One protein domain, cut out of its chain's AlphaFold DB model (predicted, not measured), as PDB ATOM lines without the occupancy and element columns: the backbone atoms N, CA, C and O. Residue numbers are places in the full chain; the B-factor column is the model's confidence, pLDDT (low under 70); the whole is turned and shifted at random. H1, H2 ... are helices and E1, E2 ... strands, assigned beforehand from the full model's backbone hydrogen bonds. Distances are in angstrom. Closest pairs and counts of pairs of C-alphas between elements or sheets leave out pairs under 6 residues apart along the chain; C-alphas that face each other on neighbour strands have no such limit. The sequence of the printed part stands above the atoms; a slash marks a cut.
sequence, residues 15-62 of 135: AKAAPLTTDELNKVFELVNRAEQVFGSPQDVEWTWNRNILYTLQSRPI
ATOM      1  N   ALA A  15      19.673  11.376 -49.802       90.12
ATOM      2  CA  ALA A  15      19.995  10.945 -48.442       90.12
ATOM      3  C   ALA A  15      21.282  11.582 -47.878       90.12
ATOM      4  O   ALA A  15      21.490  11.570 -46.665       90.12
ATOM      5  N   LYS A  16      22.165  12.102 -48.743       92.50
ATOM      6  CA  LYS A  16      23.418  12.775 -48.356       92.50
ATOM      7  C   LYS A  16      23.328  14.295 -48.440       92.50
ATOM      8  O   LYS A  16      24.212  14.977 -47.923       92.50
ATOM      9  N   ALA A  17      22.303  14.822 -49.102       91.62
ATOM     10  CA  ALA A  17      22.065  16.247 -49.207       91.62
ATOM     11  C   ALA A  17      21.359  16.764 -47.947       91.62
ATOM     12  O   ALA A  17      20.492  16.102 -47.377       91.62
ATOM     13  N   ALA A  18      21.718  17.973 -47.512       92.88
ATOM     14  CA  ALA A  18      20.936  18.656 -46.491       92.88
ATOM     15  C   ALA A  18      19.533  18.960 -47.058       92.88
ATOM     16  O   ALA A  18      19.437  19.445 -48.186       92.88
ATOM     17  N   PRO A  19      18.449  18.721 -46.297       91.25
ATOM     18  CA  PRO A  19      17.082  18.903 -46.791       91.25
ATOM     19  C   PRO A  19      16.686  20.377 -46.959       91.25
ATOM     20  O   PRO A  19      15.631  20.659 -47.516       91.25
ATOM     21  N   LEU A  20      17.504  21.304 -46.452       93.38
ATOM     22  CA  LEU A  20      17.302  22.744 -46.539       93.38
ATOM     23  C   LEU A  20      18.603  23.424 -46.956       93.38
ATOM     24  O   LEU A  20      19.694  23.060 -46.505       93.38
ATOM     25  N   THR A  21      18.465  24.477 -47.747       94.38
ATOM     26  CA  THR A  21      19.512  25.479 -47.945       94.38
ATOM     27  C   THR A  21      19.680  26.350 -46.694       94.38
ATOM     28  O   THR A  21      18.811  26.402 -45.821       94.38
ATOM     29  N   THR A  22      20.787  27.091 -46.606       95.31
ATOM     30  CA  THR A  22      21.028  28.037 -45.503       95.31
ATOM     31  C   THR A  22      19.928  29.100 -45.394       95.31
ATOM     32  O   THR A  22      19.501  29.431 -44.290       95.31
ATOM     33  N   ASP A  23      19.417  29.595 -46.522       95.44
ATOM     34  CA  ASP A  23      18.356  30.607 -46.537       95.44
ATOM     35  C   ASP A  23      17.013  30.045 -46.052       95.44
ATOM     36  O   ASP A  23      16.279  30.713 -45.322       95.44
ATOM     37  N   GLU A  24      16.677  28.811 -46.434       95.50
ATOM     38  CA  GLU A  24      15.471  28.136 -45.944       95.50
ATOM     39  C   GLU A  24      15.572  27.822 -44.453       95.50
ATOM     40  O   GLU A  24      14.601  28.021 -43.721       95.50
ATOM     41  N   LEU A  25      16.752  27.404 -43.987       95.75
ATOM     42  CA  LEU A  25      17.021  27.179 -42.571       95.75
ATOM     43  C   LEU A  25      16.804  28.455 -41.748       95.75
ATOM     44  O   LEU A  25      16.141  28.404 -40.713       95.75
ATOM     45  N   ASN A  26      17.292  29.602 -42.228       96.44
ATOM     46  CA  ASN A  26      17.084  30.890 -41.562       96.44
ATOM     47  C   ASN A  26      15.593  31.243 -41.451       96.44
ATOM     48  O   ASN A  26      15.141  31.660 -40.387       96.44
ATOM     49  N   LYS A  27      14.799  31.003 -42.503       97.06
ATOM     50  CA  LYS A  27      13.343  31.240 -42.471       97.06
ATOM     51  C   LYS A  27      12.624  30.344 -41.463       97.06
ATOM     52  O   LYS A  27      11.723  30.807 -40.765       97.06
ATOM     53  N   VAL A  28      13.017  29.073 -41.373       97.06
ATOM     54  CA  VAL A  28      12.478  28.145 -40.367       97.06
ATOM     55  C   VAL A  28      12.851  28.610 -38.959       97.06
ATOM     56  O   VAL A  28      11.993  28.647 -38.079       97.06
ATOM     57  N   PHE A  29      14.098  29.026 -38.750       96.19
ATOM     58  CA  PHE A  29      14.563  29.533 -37.460       96.19
ATOM     59  C   PHE A  29      13.794  30.786 -37.014       96.19
ATOM     60  O   PHE A  29      13.330  30.857 -35.876       96.19
ATOM     61  N   GLU A  30      13.589  31.750 -37.915       97.38
ATOM     62  CA  GLU A  30      12.774  32.940 -37.645       97.38
ATOM     63  C   GLU A  30      11.325  32.587 -37.290       97.38
ATOM     64  O   GLU A  30      10.763  33.162 -36.356       97.38
ATOM     65  N   LEU A  31      10.726  31.624 -37.998       97.00
ATOM     66  CA  LEU A  31       9.371  31.147 -37.725       97.00
ATOM     67  C   LEU A  31       9.253  30.561 -36.314       97.00
ATOM     68  O   LEU A  31       8.335  30.931 -35.578       97.00
ATOM     69  N   VAL A  32      10.179  29.682 -35.922       94.06
ATOM     70  CA  VAL A  32      10.159  29.032 -34.600       94.06
ATOM     71  C   VAL A  32      10.408  30.050 -33.484       94.06
ATOM     72  O   VAL A  32       9.659  30.076 -32.508       94.06
ATOM     73  N   ASN A  33      11.370  30.963 -33.659       95.69
ATOM     74  CA  ASN A  33      11.611  32.047 -32.699       95.69
ATOM     75  C   ASN A  33      10.390  32.954 -32.535       95.69
ATOM     76  O   ASN A  33      10.055  33.370 -31.425       95.69
ATOM     77  N   ARG A  34       9.702  33.270 -33.635       97.06
ATOM     78  CA  ARG A  34       8.481  34.075 -33.580       97.06
ATOM     79  C   ARG A  34       7.358  33.342 -32.854       97.06
ATOM     80  O   ARG A  34       6.620  33.986 -32.113       97.06
ATOM     81  N   ALA A  35       7.231  32.029 -33.030       95.56
ATOM     82  CA  ALA A  35       6.269  31.230 -32.275       95.56
ATOM     83  C   ALA A  35       6.549  31.319 -30.764       95.56
ATOM     84  O   ALA A  35       5.640  31.616 -29.991       95.56
ATOM     85  N   GLU A  36       7.806  31.169 -30.341       95.44
ATOM     86  CA  GLU A  36       8.190  31.333 -28.933       95.44
ATOM     87  C   GLU A  36       7.880  32.737 -28.392       95.44
ATOM     88  O   GLU A  36       7.309  32.861 -27.308       95.44
ATOM     89  N   GLN A  37       8.165  33.794 -29.159       96.00
ATOM     90  CA  GLN A  37       7.829  35.172 -28.776       96.00
ATOM     91  C   GLN A  37       6.319  35.396 -28.626       96.00
ATOM     92  O   GLN A  37       5.889  36.073 -27.696       96.00
ATOM     93  N   VAL A  38       5.508  34.830 -29.527       96.56
ATOM     94  CA  VAL A  38       4.042  34.963 -29.500       96.56
ATOM     95  C   VAL A  38       3.435  34.224 -28.306       96.56
ATOM     96  O   VAL A  38       2.523  34.747 -27.668       96.56
ATOM     97  N   PHE A  39       3.930  33.025 -27.992       94.19
ATOM     98  CA  PHE A  39       3.375  32.178 -26.930       94.19
ATOM     99  C   PHE A  39       4.079  32.330 -25.572       94.19
ATOM    100  O   PHE A  39       3.645  31.727 -24.588       94.19
ATOM    101  N   GLY A  40       5.165  33.104 -25.493       92.00
ATOM    102  CA  GLY A  40       5.904  33.375 -24.254       92.00
ATOM    103  C   GLY A  40       6.525  32.132 -23.604       92.00
ATOM    104  O   GLY A  40       6.739  32.093 -22.391       92.00
ATOM    105  N   SER A  41       6.746  31.069 -24.379       90.38
ATOM    106  CA  SER A  41       7.342  29.817 -23.907       90.38
ATOM    107  C   SER A  41       7.943  29.022 -25.066       90.38
ATOM    108  O   SER A  41       7.443  29.157 -26.186       90.38
ATOM    109  N   PRO A  42       8.944  28.156 -24.814       92.62
ATOM    110  CA  PRO A  42       9.532  27.316 -25.853       92.62
ATOM    111  C   PRO A  42       8.466  26.495 -26.583       92.62
ATOM    112  O   PRO A  42       7.623  25.859 -25.941       92.62
ATOM    113  N   GLN A  43       8.503  26.514 -27.915       94.88
ATOM    114  CA  GLN A  43       7.528  25.834 -28.765       94.88
ATOM    115  C   GLN A  43       8.159  24.669 -29.528       94.88
ATOM    116  O   GLN A  43       9.254  24.781 -30.071       94.88
ATOM    117  N   ASP A  44       7.419  23.569 -29.598       95.56
ATOM    118  CA  ASP A  44       7.591  22.488 -30.563       95.56
ATOM    119  C   ASP A  44       6.665  22.790 -31.752       95.56
ATOM    120  O   ASP A  44       5.448  22.937 -31.573       95.56
ATOM    121  N   VAL A  45       7.245  22.993 -32.938       96.88
ATOM    122  CA  VAL A  45       6.553  23.546 -34.111       96.88
ATOM    123  C   VAL A  45       6.666  22.588 -35.289       96.88
ATOM    124  O   VAL A  45       7.757  22.359 -35.811       96.88
ATOM    125  N   GLU A  46       5.523  22.101 -35.765       97.94
ATOM    126  CA  GLU A  46       5.436  21.376 -37.029       97.94
ATOM    127  C   GLU A  46       5.219  22.359 -38.179       97.94
ATOM    128  O   GLU A  46       4.333  23.223 -38.141       97.94
ATOM    129  N   TRP A  47       6.021  22.219 -39.229       97.75
ATOM    130  CA  TRP A  47       6.004  23.096 -40.394       97.75
ATOM    131  C   TRP A  47       6.236  22.308 -41.683       97.75
ATOM    132  O   TRP A  47       6.737  21.184 -41.674       97.75
ATOM    133  N   THR A  48       5.855  22.900 -42.812       96.69
ATOM    134  CA  THR A  48       6.078  22.311 -44.135       96.69
ATOM    135  C   THR A  48       6.319  23.382 -45.193       96.69
ATOM    136  O   THR A  48       5.833  24.510 -45.077       96.69
ATOM    137  N   TRP A  49       7.043  23.018 -46.248       96.12
ATOM    138  CA  TRP A  49       7.159  23.826 -47.456       96.12
ATOM    139  C   TRP A  49       6.137  23.371 -48.489       96.12
ATOM    140  O   TRP A  49       6.035  22.191 -48.816       96.12
ATOM    141  N   ASN A  50       5.431  24.333 -49.077       94.06
ATOM    142  CA  ASN A  50       4.738  24.124 -50.339       94.06
ATOM    143  C   ASN A  50       5.288  25.127 -51.351       94.06
ATOM    144  O   ASN A  50       5.031  26.332 -51.262       94.06
ATOM    145  N   ARG A  51       6.072  24.613 -52.308       90.19
ATOM    146  CA  ARG A  51       6.899  25.422 -53.214       90.19
ATOM    147  C   ARG A  51       7.811  26.338 -52.387       90.19
ATOM    148  O   ARG A  51       8.549  25.853 -51.544       90.19
ATOM    149  N   ASN A  52       7.723  27.650 -52.579       90.44
ATOM    150  CA  ASN A  52       8.568  28.642 -51.914       90.44
ATOM    151  C   ASN A  52       7.889  29.294 -50.698       90.44
ATOM    152  O   ASN A  52       8.342  30.346 -50.243       90.44
ATOM    153  N   ILE A  53       6.792  28.715 -50.201       95.62
ATOM    154  CA  ILE A  53       6.049  29.238 -49.052       95.62
ATOM    155  C   ILE A  53       6.169  28.256 -47.888       95.62
ATOM    156  O   ILE A  53       5.855  27.072 -48.028       95.62
ATOM    157  N   LEU A  54       6.608  28.780 -46.745       97.31
ATOM    158  CA  LEU A  54       6.706  28.067 -45.479       97.31
ATOM    159  C   LEU A  54       5.387  28.202 -44.711       97.31
ATOM    160  O   LEU A  54       4.911  29.318 -44.495       97.31
ATOM    161  N   TYR A  55       4.818  27.075 -44.293       97.44
ATOM    162  CA  TYR A  55       3.583  27.007 -43.517       97.44
ATOM    163  C   TYR A  55       3.837  26.399 -42.142       97.44
ATOM    164  O   TYR A  55       4.512  25.377 -42.028       97.44
ATOM    165  N   THR A  56       3.227  26.982 -41.111       97.38
ATOM    166  CA  THR A  56       3.074  26.339 -39.802       97.38
ATOM    167  C   THR A  56       1.844  25.437 -39.830       97.38
ATOM    168  O   THR A  56       0.760  25.889 -40.197       97.38
ATOM    169  N   LEU A  57       2.006  24.178 -39.431       97.12
ATOM    170  CA  LEU A  57       0.915  23.211 -39.300       97.12
ATOM    171  C   LEU A  57       0.432  23.120 -37.849       97.12
ATOM    172  O   LEU A  57      -0.771  23.108 -37.596       97.12
ATOM    173  N   GLN A  58       1.371  23.111 -36.900       97.38
ATOM    174  CA  GLN A  58       1.085  23.043 -35.470       97.38
ATOM    175  C   GLN A  58       2.153  23.795 -34.665       97.38
ATOM    176  O   GLN A  58       3.317  23.827 -35.047       97.38
ATOM    177  N   SER A  59       1.759  24.366 -33.525       95.81
ATOM    178  CA  SER A  59       2.668  24.864 -32.486       95.81
ATOM    179  C   SER A  59       2.135  24.422 -31.131       95.81
ATOM    180  O   SER A  59       0.945  24.598 -30.854       95.81
ATOM    181  N   ARG A  60       2.992  23.845 -30.288       95.50
ATOM    182  CA  ARG A  60       2.630  23.428 -28.928       95.50
ATOM    183  C   ARG A  60       3.760  23.740 -27.937       95.50
ATOM    184  O   ARG A  60       4.928  23.630 -28.300       95.50
ATOM    185  N   PRO A  61       3.452  24.082 -26.674       93.50
ATOM    186  CA  PRO A  61       4.479  24.374 -25.682       93.50
ATOM    187  C   PRO A  61       5.275  23.120 -25.301       93.50
ATOM    188  O   PRO A  61       4.705  22.051 -25.060       93.50
ATOM    189  N   ILE A  62       6.595  23.264 -25.173       89.31
ATOM    190  CA  ILE A  62       7.469  22.226 -24.620       89.31
ATOM    191  C   ILE A  62       7.341  22.259 -23.094       89.31
ATOM    192  O   ILE A  62       7.830  23.167 -22.423       89.31
TER     193      ILE A  62
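This is residues 15 to 62 of the 135 residues of the protein "Pyruvate phosphate dikinase PEP/pyruvate-binding protein" of Candidatus Scalindua japonica (UniProt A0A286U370). One long helix, H1, packs over one face of a two-stranded antiparallel hairpin, E1 and E2, whose second strand bends on its way. The other face of this small sheet is bare, and residues 15 to 21 lead into the helix. The printed part has 48 residues with one named helix and two named strands, in the order H1, E1, E2, and its class is mixed, helices and strands. It is elongated, with spans of 34 by 18 by 18 A, and only just loose, close to compact, with a radius of gyration of the C-alphas of 11.7 A.

Start at H1, residues 22 to 39, where every O i to N i+4 pair is within hydrogen-bond range. A tight link of 3 residues takes you to E1, residues 43 to 50; the closest C-alphas of H1 and E1 are those of Glu 36 and Gln 43, 5.5 A apart. A tight link of 2 residues then leads to E2, residues 53 to 61, and E1 and E2 form a hairpin. These neighbour strands are antiparallel, with 161 degrees between their directions; look at N 44 and O 60, 2.8 A apart, and N 55 and O 48, 2.9 A apart, both within hydrogen-bond range. E2 bends by 51 degrees at residue 57. The closest C-alphas of H1 and E2 are those of Ala 35 and Ser 59, 7.3 A apart.

Find C-alpha 22 at (21.028, 28.037, -45.503); from there H1 runs 26.0 A to C-alpha 39. E1, residues 43 to 50, begins at (7.528, 25.834, -28.765) and covers 21.8 A. E2, residues 53 to 61, covers 23.9 A and ends at C-alpha 61, (4.479, 24.374, -25.682).

The two C-alphas farthest apart are those of Lys 16 and Gly 40, 36.2 A. The printed part has no cut, and neither link is long. The mean pLDDT of the printed part is 94.9, and no printed residue is under 70.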